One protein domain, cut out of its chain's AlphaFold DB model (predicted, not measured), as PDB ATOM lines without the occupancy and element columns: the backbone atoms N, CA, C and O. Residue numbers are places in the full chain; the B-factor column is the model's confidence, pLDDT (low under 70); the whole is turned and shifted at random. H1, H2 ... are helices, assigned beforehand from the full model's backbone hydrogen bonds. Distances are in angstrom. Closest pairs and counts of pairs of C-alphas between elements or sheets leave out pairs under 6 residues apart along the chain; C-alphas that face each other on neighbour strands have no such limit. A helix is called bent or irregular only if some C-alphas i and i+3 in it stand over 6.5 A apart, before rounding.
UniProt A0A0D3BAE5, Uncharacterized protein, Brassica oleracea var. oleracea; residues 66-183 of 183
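This is residues 66 to 183 of the 183 residues of an uncharacterized protein of Brassica oleracea var. oleracea (UniProt A0A0D3BAE5). Helix H4 lies in the middle, with the hairpin of H5 and H6 running along one side of it, H2 crossing it on another side, and H1 slanting past both H2 and the end of H4, its residues 76 to 80 packed on H2. H3, sharply kinked, lies across the end where H4 begins, while residues 66 to 71 of H1 and residues 82 to 89, of which 82 belongs to H1, stick out. The printed part has 118 residues with six named helices, H1 to H6 in that order, and no named strand; the class is all helix. It is compact, with a radius of gyration of the C-alphas of 14.9 A and spans of 44 by 35 by 25 A.

H1 is residues 66 to 82, 22.6 A long, beginning at C-alpha 66 (48.597, 28.430, -6.660). It has a kink of 47 degrees near residue 73 and is irregular, C-alphas 69 and 72 being 7.2 A apart. H2 is residues 94 to 104, 15.3 A. H3, residues 107 to 124, 18.0 A, has a kink of 83 degrees near residue 118 and is irregular, C-alphas 119 and 122 being 9.4 A apart. H4 is residues 126 to 138, 18.0 A, beginning at C-alpha 126 (40.546, 32.812, 10.797). H5 is residues 145 to 158, 20.0 A. H6, the longest, is residues 161 to 181, 30.5 A, ending at C-alpha 181 (41.204, -3.280, 18.688).

H4 is the hub, touching H2, H3 and H6. H4, H5 and H6 form an up and down bundle, each running against the one before it. H4 and H6 only just touch, with 3 pairs of C-alphas within 8 A; the closest, Val 135 and Phe 168, are 7.6 A apart, and the tilt is shallow at 2 degrees, the same way. H5 and H6 are a helical hairpin at a shallow tilt of 18 degrees, opposite ways, and touch, the closest C-alphas being those of Val 155 and Leu 161, 6.0 A. H4 and H5 are close but not clearly touching, C-alphas 132 and 152 being closest at 7.4 A. H3 touches residues 126 to 129 of H4 alone, about perpendicular at 79 degrees, closest at C-alphas 113 and 126, 5.5 A. H2 touches residues 130 to 134 of H4 alone, about perpendicular at 76 degrees, with C-alphas 94 and 134 closest at 6.6 A. H1 touches H2 with its residues 76 to 80 alone, at a steep tilt of 66 degrees, closest at C-alphas 80 and 100, 7.0 A. H1 is apart from H5 and from H6. Every O i to N i+4 pair is within hydrogen-bond range in H2, H4, H5 and H6; in H1 11 of 13 are, and in H3 8 of 14.

The two C-alphas farthest apart are those of Gln 118 and Lys 183, 47.1 A. The printed part has no cut and ends at the chain's last residue, 183. The link from H1 to H2, 11 residues, is long. Mean pLDDT of the printed part is 77.1; residues 66 to 90, 141 and 181 to 183 are under 70.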
ATOM      1  N   THR A  66      49.433  28.730  -7.836       56.91
ATOM      2  CA  THR A  66      48.597  28.430  -6.660       56.91
ATOM      3  C   THR A  66      49.371  27.673  -5.580       56.91
ATOM      4  O   THR A  66      49.204  27.957  -4.395       56.91
ATOM      5  N   VAL A  67      50.258  26.757  -5.969       52.59
ATOM      6  CA  VAL A  67      51.154  26.023  -5.062       52.59
ATOM      7  C   VAL A  67      52.213  26.964  -4.491       52.59
ATOM      8  O   VAL A  67      52.450  26.940  -3.293       52.59
ATOM      9  N   VAL A  68      52.781  27.869  -5.293       53.47
ATOM     10  CA  VAL A  68      53.757  28.873  -4.841       53.47
ATOM     11  C   VAL A  68      53.119  29.914  -3.918       53.47
ATOM     12  O   VAL A  68      53.735  30.308  -2.933       53.47
ATOM     13  N   GLY A  69      51.871  30.318  -4.171       58.62
ATOM     14  CA  GLY A  69      51.120  31.215  -3.287       58.62
ATOM     15  C   GLY A  69      50.663  30.559  -1.980       58.62
ATOM     16  O   GLY A  69      50.511  31.243  -0.974       58.62
ATOM     17  N   SER A  70      50.476  29.235  -1.975       56.25
ATOM     18  CA  SER A  70      50.120  28.457  -0.779       56.25
ATOM     19  C   SER A  70      51.323  27.807  -0.086       56.25
ATOM     20  O   SER A  70      51.158  27.266   1.006       56.25
ATOM     21  N   LEU A  71      52.538  27.926  -0.643       58.94
ATOM     22  CA  LEU A  71      53.791  27.475  -0.026       58.94
ATOM     23  C   LEU A  71      53.945  27.948   1.424       58.94
ATOM     24  O   LEU A  71      54.378  27.126   2.218       58.94
ATOM     25  N   PRO A  72      53.601  29.190   1.820       57.81
ATOM     26  CA  PRO A  72      53.685  29.608   3.221       57.81
ATOM     27  C   PRO A  72      52.751  28.801   4.131       57.81
ATOM     28  O   PRO A  72      53.181  28.324   5.173       57.81
ATOM     29  N   VAL A  73      51.514  28.550   3.690       59.59
ATOM     30  CA  VAL A  73      50.505  27.784   4.442       59.59
ATOM     31  C   VAL A  73      50.887  26.306   4.518       59.59
ATOM     32  O   VAL A  73      50.878  25.718   5.592       59.59
ATOM     33  N   ILE A  74      51.299  25.707   3.398       57.84
ATOM     34  CA  ILE A  74      51.731  24.304   3.336       57.84
ATOM     35  C   ILE A  74      53.045  24.107   4.104       57.84
ATOM     36  O   ILE A  74      53.209  23.099   4.780       57.84
ATOM     37  N   ARG A  75      53.971  25.075   4.058       60.34
ATOM     38  CA  ARG A  75      55.220  25.075   4.838       60.34
ATOM     39  C   ARG A  75      54.953  25.249   6.333       60.34
ATOM     40  O   ARG A  75      55.664  24.639   7.125       60.34
ATOM     41  N   LEU A  76      53.945  26.035   6.713       60.53
ATOM     42  CA  LEU A  76      53.495  26.172   8.098       60.53
ATOM     43  C   LEU A  76      52.882  24.857   8.597       60.53
ATOM     44  O   LEU A  76      53.313  24.354   9.629       60.53
ATOM     45  N   LEU A  77      51.976  24.242   7.824       60.16
ATOM     46  CA  LEU A  77      51.433  22.915   8.142       60.16
ATOM     47  C   LEU A  77      52.535  21.854   8.222       60.16
ATOM     48  O   LEU A  77      52.545  21.057   9.154       60.16
ATOM     49  N   ALA A  78      53.490  21.865   7.290       57.94
ATOM     50  CA  ALA A  78      54.605  20.929   7.297       57.94
ATOM     51  C   ALA A  78      55.483  21.105   8.542       57.94
ATOM     52  O   ALA A  78      55.876  20.104   9.123       57.94
ATOM     53  N   ARG A  79      55.752  22.336   9.001       55.00
ATOM     54  CA  ARG A  79      56.509  22.583  10.243       55.00
ATOM     55  C   ARG A  79      55.732  22.195  11.502       55.00
ATOM     56  O   ARG A  79      56.310  21.562  12.373       55.00
ATOM     57  N   ILE A  80      54.428  22.482  11.560       55.69
ATOM     58  CA  ILE A  80      53.544  22.070  12.671       55.69
ATOM     59  C   ILE A  80      53.479  20.541  12.798       55.69
ATOM     60  O   ILE A  80      53.394  20.024  13.906       55.69
ATOM     61  N   LEU A  81      53.513  19.827  11.670       55.81
ATOM     62  CA  LEU A  81      53.441  18.366  11.630       55.81
ATOM     63  C   LEU A  81      54.811  17.670  11.734       55.81
ATOM     64  O   LEU A  81      54.843  16.498  12.097       55.81
ATOM     65  N   SER A  82      55.917  18.348  11.395       52.97
ATOM     66  CA  SER A  82      57.246  17.718  11.284       52.97
ATOM     67  C   SER A  82      58.162  17.920  12.487       52.97
ATOM     68  O   SER A  82      58.996  17.046  12.701       52.97
ATOM     69  N   ASP A  83      58.062  19.026  13.234       48.78
ATOM     70  CA  ASP A  83      59.046  19.305  14.297       48.78
ATOM     71  C   ASP A  83      58.636  18.673  15.644       48.78
ATOM     72  O   ASP A  83      59.465  18.082  16.330       48.78
ATOM     73  N   GLU A  84      57.340  18.595  15.968       50.62
ATOM     74  CA  GLU A  84      56.869  17.911  17.180       50.62
ATOM     75  C   GLU A  84      55.601  17.106  16.899       50.62
ATOM     76  O   GLU A  84      54.473  17.506  17.197       50.62
ATOM     77  N   GLY A  85      55.801  15.910  16.349       46.16
ATOM     78  CA  GLY A  85      54.797  14.861  16.418       46.16
ATOM     79  C   GLY A  85      54.455  14.572  17.879       46.16
ATOM     80  O   GLY A  85      55.278  14.006  18.589       46.16
ATOM     81  N   GLY A  86      53.250  14.981  18.292       42.75
ATOM     82  CA  GLY A  86      52.513  14.548  19.481       42.75
ATOM     83  C   GLY A  86      53.351  14.347  20.739       42.75
ATOM     84  O   GLY A  86      53.983  13.302  20.910       42.75
ATOM     85  N   VAL A  87      53.259  15.281  21.687       39.41
ATOM     86  CA  VAL A  87      53.689  15.025  23.066       39.41
ATOM     87  C   VAL A  87      52.813  13.900  23.626       39.41
ATOM     88  O   VAL A  87      51.744  14.124  24.170       39.41
ATOM     89  N   GLY A  88      53.267  12.663  23.425       39.25
ATOM     90  CA  GLY A  88      52.752  11.457  24.048       39.25
ATOM     91  C   GLY A  88      51.414  10.946  23.525       39.25
ATOM     92  O   GLY A  88      50.454  10.964  24.265       39.25
ATOM     93  N   ARG A  89      51.369  10.329  22.335       51.47
ATOM     94  CA  ARG A  89      50.331   9.340  21.926       51.47
ATOM     95  C   ARG A  89      48.862   9.813  21.894       51.47
ATOM     96  O   ARG A  89      48.024   9.044  21.408       51.47
ATOM     97  N   ASP A  90      48.583  11.021  22.349       63.53
ATOM     98  CA  ASP A  90      47.266  11.611  22.515       63.53
ATOM     99  C   ASP A  90      46.986  12.599  21.377       63.53
ATOM    100  O   ASP A  90      47.894  13.139  20.736       63.53
ATOM    101  N   LEU A  91      45.704  12.733  21.055       72.06
ATOM    102  CA  LEU A  91      45.217  13.582  19.976       72.06
ATOM    103  C   LEU A  91      45.553  15.048  20.301       72.06
ATOM    104  O   LEU A  91      45.359  15.480  21.431       72.06
ATOM    105  N   VAL A  92      46.059  15.817  19.332       80.19
ATOM    106  CA  VAL A  92      46.349  17.244  19.552       80.19
ATOM    107  C   VAL A  92      45.036  18.013  19.649       80.19
ATOM    108  O   VAL A  92      44.296  18.071  18.665       80.19
ATOM    109  N   ASP A  93      44.782  18.648  20.790       85.38
ATOM    110  CA  ASP A  93      43.605  19.495  20.990       85.38
ATOM    111  C   ASP A  93      43.645  20.737  20.090       85.38
ATOM    112  O   ASP A  93      44.709  21.292  19.789       85.38
ATOM    113  N   PHE A  94      42.473  21.243  19.704       86.06
ATOM    114  CA  PHE A  94      42.384  22.420  18.843       86.06
ATOM    115  C   PHE A  94      42.989  23.672  19.498       86.06
ATOM    116  O   PHE A  94      43.631  24.484  18.827       86.06
ATOM    117  N   ALA A  95      42.845  23.832  20.816       87.00
ATOM    118  CA  ALA A  95      43.478  24.922  21.558       87.00
ATOM    119  C   ALA A  95      45.015  24.870  21.483       87.00
ATOM    120  O   ALA A  95      45.672  25.903  21.321       87.00
ATOM    121  N   GLU A  96      45.594  23.672  21.566       86.06
ATOM    122  CA  GLU A  96      47.037  23.471  21.457       86.06
ATOM    123  C   GLU A  96      47.514  23.697  20.015       86.06
ATOM    124  O   GLU A  96      48.509  24.388  19.789       86.06
ATOM    125  N   PHE A  97      46.755  23.207  19.030       85.19
ATOM    126  CA  PHE A  97      46.989  23.482  17.614       85.19
ATOM    127  C   PHE A  97      46.993  24.985  17.320       85.19
ATOM    128  O   PHE A  97      47.928  25.482  16.695       85.19
ATOM    129  N   ARG A  98      46.000  25.735  17.817       85.88
ATOM    130  CA  ARG A  98      45.936  27.194  17.641       85.88
ATOM    131  C   ARG A  98      47.154  27.896  18.224       85.88
ATOM    132  O   ARG A  98      47.759  28.701  17.523       85.88
ATOM    133  N   LYS A  99      47.560  27.549  19.450       84.88
ATOM    134  CA  LYS A  99      48.777  28.107  20.065       84.88
ATOM    135  C   LYS A  99      50.025  27.802  19.238       84.88
ATOM    136  O   LYS A  99      50.864  28.677  19.051       84.88
ATOM    137  N   ARG A 100      50.150  26.580  18.707       81.88
ATOM    138  CA  ARG A 100      51.272  26.201  17.832       81.88
ATOM    139  C   ARG A 100      51.274  26.994  16.530       81.88
ATOM    140  O   ARG A 100      52.337  27.460  16.122       81.88
ATOM    141  N   VAL A 101      50.115  27.163  15.897       80.75
ATOM    142  CA  VAL A 101      49.978  27.981  14.686       80.75
ATOM    143  C   VAL A 101      50.365  29.424  14.984       80.75
ATOM    144  O   VAL A 101      51.188  29.974  14.267       80.75
ATOM    145  N   GLU A 102      49.829  30.014  16.051       80.06
ATOM    146  CA  GLU A 102      50.096  31.402  16.438       80.06
ATOM    147  C   GLU A 102      51.585  31.647  16.714       80.06
ATOM    148  O   GLU A 102      52.160  32.584  16.165       80.06
ATOM    149  N   ASN A 103      52.240  30.752  17.460       80.56
ATOM    150  CA  ASN A 103      53.665  30.861  17.782       80.56
ATOM    151  C   ASN A 103      54.585  30.749  16.553       80.56
ATOM    152  O   ASN A 103      55.693  31.279  16.568       80.56
ATOM    153  N   ASN A 104      54.148  30.050  15.502       79.62
ATOM    154  CA  ASN A 104      54.927  29.832  14.279       79.62
ATOM    155  C   ASN A 104      54.523  30.761  13.123       79.62
ATOM    156  O   ASN A 104      55.154  30.737  12.065       79.62
ATOM    157  N   CYS A 105      53.470  31.559  13.302       77.25
ATOM    158  CA  CYS A 105      52.919  32.428  12.274       77.25
ATOM    159  C   CYS A 105      53.783  33.685  12.122       77.25
ATOM    160  O   CYS A 105      53.935  34.469  13.062       77.25
ATOM    161  N   ALA A 106      54.336  33.917  10.930       80.06
ATOM    162  CA  ALA A 106      54.980  35.191  10.647       80.06
ATOM    163  C   ALA A 106      53.923  36.315  10.541       80.06
ATOM    164  O   ALA A 106      52.782  36.058  10.151       80.06
ATOM    165  N   PRO A 107      54.280  37.592  10.784       75.69
ATOM    166  CA  PRO A 107      53.344  38.716  10.637       75.69
ATOM    167  C   PRO A 107      52.709  38.842   9.236       75.69
ATOM    168  O   PRO A 107      51.629  39.408   9.084       75.69
ATOM    169  N   SER A 108      53.374  38.327   8.196       75.56
ATOM    170  CA  SER A 108      52.825  38.233   6.836       75.56
ATOM    171  C   SER A 108      51.728  37.178   6.705       75.56
ATOM    172  O   SER A 108      50.774  37.373   5.953       75.56
ATOM    173  N   ASP A 109      51.850  36.073   7.437       75.88
ATOM    174  CA  ASP A 109      50.950  34.925   7.349       75.88
ATOM    175  C   ASP A 109      49.653  35.217   8.112       75.88
ATOM    176  O   ASP A 109      48.559  34.916   7.633       75.88
ATOM    177  N   SER A 110      49.753  35.920   9.246       76.75
ATOM    178  CA  SER A 110      48.585  36.391   9.997       76.75
ATOM    179  C   SER A 110      47.741  37.364   9.171       76.75
ATOM    180  O   SER A 110      46.515  37.257   9.153       76.75
ATOM    181  N   ARG A 111      48.377  38.253   8.391       84.75
ATOM    182  CA  ARG A 111      47.683  39.144   7.445       84.75
ATOM    183  C   ARG A 111      46.898  38.366   6.383       84.75
ATOM    184  O   ARG A 111      45.790  38.780   6.042       84.75
ATOM    185  N   ALA A 112      47.423  37.244   5.893       83.94
ATOM    186  CA  ALA A 112      46.750  36.445   4.871       83.94
ATOM    187  C   ALA A 112      45.389  35.905   5.345       83.94
ATOM    188  O   ALA A 112      44.448  35.863   4.551       83.94
ATOM    189  N   PHE A 113      45.240  35.570   6.633       82.62
ATOM    190  CA  PHE A 113      43.947  35.160   7.192       82.62
ATOM    191  C   PHE A 113      42.909  36.290   7.149       82.62
ATOM    192  O   PHE A 113      41.766  36.061   6.756       82.62
ATOM    193  N   TYR A 114      43.300  37.523   7.475       84.06
ATOM    194  CA  TYR A 114      42.393  38.675   7.399       84.06
ATOM    195  C   TYR A 114      42.025  39.030   5.956       84.06
ATOM    196  O   TYR A 114      40.868  39.328   5.662       84.06
ATOM    197  N   GLU A 115      42.978  38.958   5.026       87.75
ATOM    198  CA  GLU A 115      42.691  39.141   3.600       87.75
ATOM    199  C   GLU A 115      41.759  38.047   3.061       87.75
ATOM    200  O   GLU A 115      40.882  38.313   2.234       87.75
ATOM    201  N   PHE A 116      41.913  36.815   3.545       85.25
ATOM    202  CA  PHE A 116      41.034  35.707   3.196       85.25
ATOM    203  C   PHE A 116      39.610  35.928   3.716       85.25
ATOM    204  O   PHE A 116      38.652  35.771   2.952       85.25
ATOM    205  N   GLN A 117      39.468  36.392   4.960       88.50
ATOM    206  CA  GLN A 117      38.186  36.787   5.539       88.50
ATOM    207  C   GLN A 117      37.504  37.884   4.720       88.50
ATOM    208  O   GLN A 117      36.324  37.764   4.403       88.50
ATOM    209  N   GLN A 118      38.234  38.921   4.299       88.06
ATOM    210  CA  GLN A 118      37.664  39.988   3.466       88.06
ATOM    211  C   GLN A 118      37.096  39.464   2.140       88.06
ATOM    212  O   GLN A 118      36.078  39.959   1.663       88.06
ATOM    213  N   ARG A 119      37.726  38.443   1.545       88.94
ATOM    214  CA  ARG A 119      37.295  37.861   0.262       88.94
ATOM    215  C   ARG A 119      36.164  36.843   0.400       88.94
ATOM    216  O   ARG A 119      35.393  36.668  -0.538       88.94
ATOM    217  N   ARG A 120      36.104  36.116   1.519       83.88
ATOM    218  CA  ARG A 120      35.190  34.974   1.724       83.88
ATOM    219  C   ARG A 120      34.099  35.232   2.765       83.88
ATOM    220  O   ARG A 120      33.225  34.387   2.949       83.88
ATOM    221  N   GLY A 121      34.121  36.389   3.419       86.19
ATOM    222  CA  GLY A 121      33.192  36.746   4.483       86.19
ATOM    223  C   GLY A 121      33.353  35.834   5.697       86.19
ATOM    224  O   GLY A 121      34.466  35.472   6.074       86.19
ATOM    225  N   LYS A 122      32.225  35.428   6.289       81.31
ATOM    226  CA  LYS A 122      32.190  34.605   7.506       81.31
ATOM    227  C   LYS A 122      32.952  33.282   7.358       81.31
ATOM    228  O   LYS A 122      33.697  32.920   8.250       81.31
ATOM    229  N   ALA A 123      32.853  32.608   6.210       78.81
ATOM    230  CA  ALA A 123      33.575  31.353   5.962       78.81
ATOM    231  C   ALA A 123      35.105  31.522   5.900       78.81
ATOM    232  O   ALA A 123      35.841  30.546   6.009       78.81
ATOM    233  N   GLY A 124      35.586  32.751   5.691       82.00
ATOM    234  CA  GLY A 124      37.008  33.076   5.722       82.00
ATOM    235  C   GLY A 124      37.498  33.570   7.075       82.00
ATOM    236  O   GLY A 124      38.647  33.995   7.152       82.00
ATOM    237  N   GLU A 125      36.660  33.566   8.116       87.44
ATOM    238  CA  GLU A 125      37.108  33.934   9.454       87.44
ATOM    239  C   GLU A 125      38.267  33.018   9.887       87.44
ATOM    240  O   GLU A 125      38.165  31.794   9.733       87.44
ATOM    241  N   PRO A 126      39.356  33.581  10.446       87.19
ATOM    242  CA  PRO A 126      40.546  32.812  10.797       87.19
ATOM    243  C   PRO A 126      40.249  31.557  11.629       87.19
ATOM    244  O   PRO A 126      40.833  30.510  11.372       87.19
ATOM    245  N   LEU A 127      39.310  31.623  12.579       87.62
ATOM    246  CA  LEU A 127      38.972  30.490  13.445       87.62
ATOM    247  C   LEU A 127      38.389  29.293  12.684       87.62
ATOM    248  O   LEU A 127      38.809  28.166  12.940       87.62
ATOM    249  N   TYR A 128      37.491  29.506  11.718       87.75
ATOM    250  CA  TYR A 128      36.955  28.402  10.913       87.75
ATOM    251  C   TYR A 128      38.005  27.797   9.992       87.75
ATOM    252  O   TYR A 128      38.039  26.582   9.802       87.75
ATOM    253  N   VAL A 129      38.878  28.638   9.432       87.31
ATOM    254  CA  VAL A 129      39.983  28.170   8.592       87.31
ATOM    255  C   VAL A 129      40.925  27.300   9.419       87.31
ATOM    256  O   VAL A 129      41.278  26.205   8.990       87.31
ATOM    257  N   LEU A 130      41.269  27.742  10.631       88.81
ATOM    258  CA  LEU A 130      42.103  26.975  11.553       88.81
ATOM    259  C   LEU A 130      41.438  25.668  11.983       88.81
ATOM    260  O   LEU A 130      42.129  24.656  12.042       88.81
ATOM    261  N   LEU A 131      40.125  25.660  12.237       88.25
ATOM    262  CA  LEU A 131      39.382  24.434  12.543       88.25
ATOM    263  C   LEU A 131      39.476  23.435  11.383       88.25
ATOM    264  O   LEU A 131      39.822  22.276  11.594       88.25
ATOM    265  N   CYS A 132      39.248  23.890  10.147       86.38
ATOM    266  CA  CYS A 132      39.380  23.043   8.961       86.38
ATOM    267  C   CYS A 132      40.812  22.507   8.802       86.38
ATOM    268  O   CYS A 132      41.001  21.330   8.497       86.38
ATOM    269  N   CYS A 133      41.826  23.348   9.032       86.38
ATOM    270  CA  CYS A 133      43.227  22.932   8.998       86.38
ATOM    271  C   CYS A 133      43.552  21.898  10.082       86.38
ATOM    272  O   CYS A 133      44.264  20.939   9.801       86.38
ATOM    273  N   TRP A 134      43.026  22.071  11.294       88.62
ATOM    274  CA  TRP A 134      43.218  21.138  12.399       88.62
ATOM    275  C   TRP A 134      42.588  19.775  12.107       88.62
ATOM    276  O   TRP A 134      43.276  18.760  12.192       88.62
ATOM    277  N   VAL A 135      41.324  19.745  11.667       86.69
ATOM    278  CA  VAL A 135      40.636  18.497  11.297       86.69
ATOM    279  C   VAL A 135      41.359  17.786  10.151       86.69
ATOM    280  O   VAL A 135      41.517  16.570  10.190       86.69
ATOM    281  N   ALA A 136      41.857  18.521   9.154       83.69
ATOM    282  CA  ALA A 136      42.632  17.938   8.060       83.69
ATOM    283  C   ALA A 136      44.004  17.404   8.507       83.69
ATOM    284  O   ALA A 136      44.474  16.407   7.969       83.69
ATOM    285  N   ALA A 137      44.652  18.062   9.470       81.00
ATOM    286  CA  ALA A 137      45.972  17.687   9.967       81.00
ATOM    287  C   ALA A 137      45.923  16.488  10.929       81.00
ATOM    288  O   ALA A 137      46.754  15.590  10.835       81.00
ATOM    289  N   VAL A 138      44.952  16.476  11.846       80.50
ATOM    290  CA  VAL A 138      44.845  15.491  12.936       80.50
ATOM    291  C   VAL A 138      43.855  14.376  12.602       80.50
ATOM    292  O   VAL A 138      44.094  13.214  12.918       80.50
ATOM    293  N   GLY A 139      42.758  14.708  11.921       74.12
ATOM    294  CA  GLY A 139      41.718  13.757  11.527       74.12
ATOM    295  C   GLY A 139      42.061  12.919  10.296       74.12
ATOM    296  O   GLY A 139      41.286  12.027   9.943       74.12
ATOM    297  N   ALA A 140      43.196  13.169   9.635       75.88
ATOM    298  CA  ALA A 140      43.624  12.408   8.463       75.88
ATOM    299  C   ALA A 140      43.756  10.911   8.789       75.88
ATOM    300  O   ALA A 140      44.584  10.500   9.598       75.88
ATOM    301  N   GLY A 141      42.932  10.088   8.136       69.88
ATOM    302  CA  GLY A 141      42.906   8.637   8.346       69.88
ATOM    303  C   GLY A 141      42.123   8.171   9.580       69.88
ATOM    304  O   GLY A 141      41.993   6.963   9.762       69.88
ATOM    305  N   LEU A 142      41.581   9.089  10.389       75.88
ATOM    306  CA  LEU A 142      40.670   8.784  11.501       75.88
ATOM    307  C   LEU A 142      39.214   9.096  11.147       75.88
ATOM    308  O   LEU A 142      38.329   8.301  11.448       75.88
ATOM    309  N   LEU A 143      38.969  10.232  10.493       83.38
ATOM    310  CA  LEU A 143      37.628  10.683  10.127       83.38
ATOM    311  C   LEU A 143      37.314  10.392   8.663       83.38
ATOM    312  O   LEU A 143      38.180  10.512   7.787       83.38
ATOM    313  N   LYS A 144      36.050  10.065   8.380       84.81
ATOM    314  CA  LYS A 144      35.574   9.971   6.996       84.81
ATOM    315  C   LYS A 144      35.406  11.367   6.400       84.81
ATOM    316  O   LYS A 144      35.100  12.329   7.103       84.81
ATOM    317  N   SER A 145      35.565  11.485   5.083       82.88
ATOM    318  CA  SER A 145      35.413  12.779   4.400       82.88
ATOM    319  C   SER A 145      33.995  13.343   4.554       82.88
ATOM    320  O   SER A 145      33.820  14.553   4.660       82.88
ATOM    321  N   GLU A 146      32.990  12.471   4.621       85.19
ATOM    322  CA  GLU A 146      31.586  12.826   4.814       85.19
ATOM    323  C   GLU A 146      31.342  13.454   6.193       85.19
ATOM    324  O   GLU A 146      30.698  14.496   6.281       85.19
ATOM    325  N   GLU A 147      31.916  12.872   7.250       85.56
ATOM    326  CA  GLU A 147      31.800  13.358   8.635       85.56
ATOM    327  C   GLU A 147      32.443  14.747   8.786       85.56
ATOM    328  O   GLU A 147      31.887  15.636   9.432       85.56
ATOM    329  N   ILE A 148      33.584  14.964   8.120       85.62
ATOM    330  CA  ILE A 148      34.263  16.264   8.072       85.62
ATOM    331  C   ILE A 148      33.390  17.301   7.357       85.62
ATOM    332  O   ILE A 148      33.186  18.400   7.873       85.62
ATOM    333  N   LEU A 149      32.864  16.971   6.174       86.62
ATOM    334  CA  LEU A 149      32.033  17.893   5.394       86.62
ATOM    335  C   LEU A 149      30.733  18.250   6.119       86.62
ATOM    336  O   LEU A 149      30.310  19.408   6.083       86.62
ATOM    337  N   GLU A 150      30.112  17.281   6.788       88.50
ATOM    338  CA  GLU A 150      28.904  17.505   7.572       88.50
ATOM    339  C   GLU A 150      29.180  18.423   8.767       88.50
ATOM    340  O   GLU A 150      28.470  19.415   8.947       88.50
ATOM    341  N   GLY A 151      30.247  18.156   9.530       85.69
ATOM    342  CA  GLY A 151      30.643  19.002  10.656       85.69
ATOM    343  C   GLY A 151      30.965  20.430  10.223       85.69
ATOM    344  O   GLY A 151      30.393  21.377  10.753       85.69
ATOM    345  N   VAL A 152      31.766  20.614   9.168       84.81
ATOM    346  CA  VAL A 152      32.084  21.952   8.627       84.81
ATOM    347  C   VAL A 152      30.826  22.686   8.145       84.81
ATOM    348  O   VAL A 152      30.676  23.890   8.370       84.81
ATOM    349  N   THR A 153      29.885  21.978   7.515       85.94
ATOM    350  CA  THR A 153      28.608  22.571   7.089       85.94
ATOM    351  C   THR A 153      27.781  23.016   8.294       85.94
ATOM    352  O   THR A 153      27.219  24.113   8.286       85.94
ATOM    353  N   ARG A 154      27.739  22.203   9.353       87.06
ATOM    354  CA  ARG A 154      27.007  22.508  10.583       87.06
ATOM    355  C   ARG A 154      27.623  23.691  11.323       87.06
ATOM    356  O   ARG A 154      26.876  24.617  11.625       87.06
ATOM    357  N   VAL A 155      28.953  23.745  11.464       85.75
ATOM    358  CA  VAL A 155      29.700  24.914  11.977       85.75
ATOM    359  C   VAL A 155      29.292  26.192  11.237       85.75
ATOM    360  O   VAL A 155      29.006  27.218  11.858       85.75
ATOM    361  N   SER A 156      29.232  26.144   9.901       80.62
ATOM    362  CA  SER A 156      28.892  27.316   9.087       80.62
ATOM    363  C   SER A 156      27.478  27.845   9.361       80.62
ATOM    364  O   SER A 156      27.234  29.045   9.190       80.62
ATOM    365  N   ILE A 157      26.551  26.968   9.758       83.38
ATOM    366  CA  ILE A 157      25.147  27.299  10.024       83.38
ATOM    367  C   ILE A 157      24.954  27.703  11.490       83.38
ATOM    368  O   ILE A 157      24.398  28.768  11.752       83.38
ATOM    369  N   SER A 158      25.419  26.881  12.436       83.88
ATOM    370  CA  SER A 158      25.195  27.064  13.875       83.88
ATOM    371  C   SER A 158      26.094  28.130  14.496       83.88
ATOM    372  O   SER A 158      25.694  28.746  15.478       83.88
ATOM    373  N   ASN A 159      27.278  28.378  13.920       83.50
ATOM    374  CA  ASN A 159      28.343  29.168  14.547       83.50
ATOM    375  C   ASN A 159      28.805  28.619  15.913       83.50
ATOM    376  O   ASN A 159      29.393  29.354  16.701       83.50
ATOM    377  N   ASP A 160      28.525  27.352  16.209       88.62
ATOM    378  CA  ASP A 160      28.919  26.723  17.466       88.62
ATOM    379  C   ASP A 160      30.195  25.910  17.247       88.62
ATOM    380  O   ASP A 160      30.167  24.739  16.865       88.62
ATOM    381  N   LEU A 161      31.332  26.591  17.385       87.75
ATOM    382  CA  LEU A 161      32.640  25.995  17.134       87.75
ATOM    383  C   LEU A 161      33.073  25.054  18.265       87.75
ATOM    384  O   LEU A 161      33.742  24.063  17.996       87.75
ATOM    385  N   GLU A 162      32.674  25.349  19.504       89.88
ATOM    386  CA  GLU A 162      33.019  24.550  20.686       89.88
ATOM    387  C   GLU A 162      32.338  23.181  20.637       89.88
ATOM    388  O   GLU A 162      32.973  22.153  20.882       89.88
ATOM    389  N   PHE A 163      31.058  23.156  20.251       90.81
ATOM    390  CA  PHE A 163      30.332  21.909  20.050       90.81
ATOM    391  C   PHE A 163      30.993  21.033  18.978       90.81
ATOM    392  O   PHE A 163      31.147  19.825  19.157       90.81
ATOM    393  N   GLU A 164      31.413  21.637  17.867       90.19
ATOM    394  CA  GLU A 164      31.984  20.903  16.736       90.19
ATOM    395  C   GLU A 164      33.405  20.426  16.995       90.19
ATOM    396  O   GLU A 164      33.740  19.299  16.641       90.19
ATOM    397  N   GLU A 165      34.218  21.232  17.679       90.06
ATOM    398  CA  GLU A 165      35.499  20.795  18.226       90.06
ATOM    399  C   GLU A 165      35.314  19.532  19.074       90.06
ATOM    400  O   GLU A 165      35.958  18.514  18.813       90.06
ATOM    401  N   HIS A 166      34.384  19.562  20.033       90.12
ATOM    402  CA  HIS A 166      34.117  18.414  20.893       90.12
ATOM    403  C   HIS A 166      33.652  17.191  20.094       90.12
ATOM    404  O   HIS A 166      34.165  16.088  20.288       90.12
ATOM    405  N   ASN A 167      32.726  17.385  19.155       91.06
ATOM    406  CA  ASN A 167      32.226  16.319  18.297       91.06
ATOM    407  C   ASN A 167      33.354  15.668  17.474       91.06
ATOM    408  O   ASN A 167      33.459  14.443  17.425       91.06
ATOM    409  N   PHE A 168      34.243  16.467  16.878       90.31
ATOM    410  CA  PHE A 168      35.392  15.946  16.136       90.31
ATOM    411  C   PHE A 168      36.369  15.174  17.027       90.31
ATOM    412  O   PHE A 168      36.848  14.119  16.611       90.31
ATOM    413  N   ILE A 169      36.630  15.640  18.253       89.44
ATOM    414  CA  ILE A 169      37.472  14.918  19.221       89.44
ATOM    415  C   ILE A 169      36.869  13.547  19.539       89.44
ATOM    416  O   ILE A 169      37.578  12.541  19.485       89.44
ATOM    417  N   VAL A 170      35.565  13.487  19.826       90.81
ATOM    418  CA  VAL A 170      34.864  12.230  20.133       90.81
ATOM    419  C   VAL A 170      34.999  11.238  18.978       90.81
ATOM    420  O   VAL A 170      35.423  10.103  19.201       90.81
ATOM    421  N   LEU A 171      34.728  11.680  17.747       88.88
ATOM    422  CA  LEU A 171      34.842  10.839  16.554       88.88
ATOM    423  C   LEU A 171      36.278  10.334  16.330       88.88
ATOM    424  O   LEU A 171      36.486   9.159  16.025       88.88
ATOM    425  N   MET A 172      37.288  11.190  16.515       85.56
ATOM    426  CA  MET A 172      38.695  10.799  16.360       85.56
ATOM    427  C   MET A 172      39.145   9.796  17.437       85.56
ATOM    428  O   MET A 172      39.887   8.857  17.129       85.56
ATOM    429  N   ILE A 173      38.695   9.958  18.686       86.94
ATOM    430  CA  ILE A 173      38.977   9.020  19.786       86.94
ATOM    431  C   ILE A 173      38.325   7.663  19.515       86.94
ATOM    432  O   ILE A 173      38.986   6.630  19.655       86.94
ATOM    433  N   GLU A 174      37.058   7.655  19.100       88.12
ATOM    434  CA  GLU A 174      36.326   6.433  18.767       88.12
ATOM    435  C   GLU A 174      37.012   5.673  17.625       88.12
ATOM    436  O   GLU A 174      37.343   4.493  17.770       88.12
ATOM    437  N   ALA A 175      37.325   6.365  16.524       85.25
ATOM    438  CA  ALA A 175      38.023   5.781  15.381       85.25
ATOM    439  C   ALA A 175      39.386   5.190  15.775       85.25
ATOM    440  O   ALA A 175      39.744   4.084  15.358       85.25
ATOM    441  N   ARG A 176      40.141   5.889  16.633       81.75
ATOM    442  CA  ARG A 176      41.427   5.409  17.156       81.75
ATOM    443  C   ARG A 176      41.262   4.161  18.021       81.75
ATOM    444  O   ARG A 176      42.077   3.246  17.909       81.75
ATOM    445  N   GLN A 177      40.242   4.109  18.876       82.75
ATOM    446  CA  GLN A 177      39.980   2.947  19.725       82.75
ATOM    447  C   GLN A 177      39.634   1.717  18.880       82.75
ATOM    448  O   GLN A 177      40.192   0.643  19.107       82.75
ATOM    449  N   VAL A 178      38.784   1.880  17.864       80.19
ATOM    450  CA  VAL A 178      38.453   0.812  16.908       80.19
ATOM    451  C   VAL A 178      39.706   0.339  16.165       80.19
ATOM    452  O   VAL A 178      39.945  -0.862  16.068       80.19
ATOM    453  N   ALA A 179      40.555   1.261  15.703       75.44
ATOM    454  CA  ALA A 179      41.792   0.921  15.002       75.44
ATOM    455  C   ALA A 179      42.810   0.154  15.870       75.44
ATOM    456  O   ALA A 179      43.571  -0.651  15.336       75.44
ATOM    457  N   HIS A 180      42.838   0.389  17.186       73.62
ATOM    458  CA  HIS A 180      43.682  -0.371  18.122       73.62
ATOM    459  C   HIS A 180      43.150  -1.778  18.390       73.62
ATOM    460  O   HIS A 180      43.945  -2.697  18.518       73.62
ATOM    461  N   VAL A 181      41.829  -1.962  18.452       69.25
ATOM    462  CA  VAL A 181      41.204  -3.280  18.688       69.25
ATOM    463  C   VAL A 181      41.353  -4.217  17.481       69.25
ATOM    464  O   VAL A 181      41.301  -5.434  17.632       69.25
ATOM    465  N   LEU A 182      41.538  -3.663  16.282       61.62
ATOM    466  CA  LEU A 182      41.677  -4.420  15.034       61.62
ATOM    467  C   LEU A 182      43.121  -4.853  14.706       61.62
ATOM    468  O   LEU A 182      43.329  -5.471  13.661       61.62
ATOM    469  N   LYS A 183      44.107  -4.522  15.548       52.06
ATOM    470  CA  LYS A 183      45.518  -4.924  15.401       52.06
ATOM    471  C   LYS A 183      45.885  -6.018  16.392       52.06
ATOM    472  O   LYS A 183      46.691  -6.884  15.990       52.06
TER     473      LYS A 183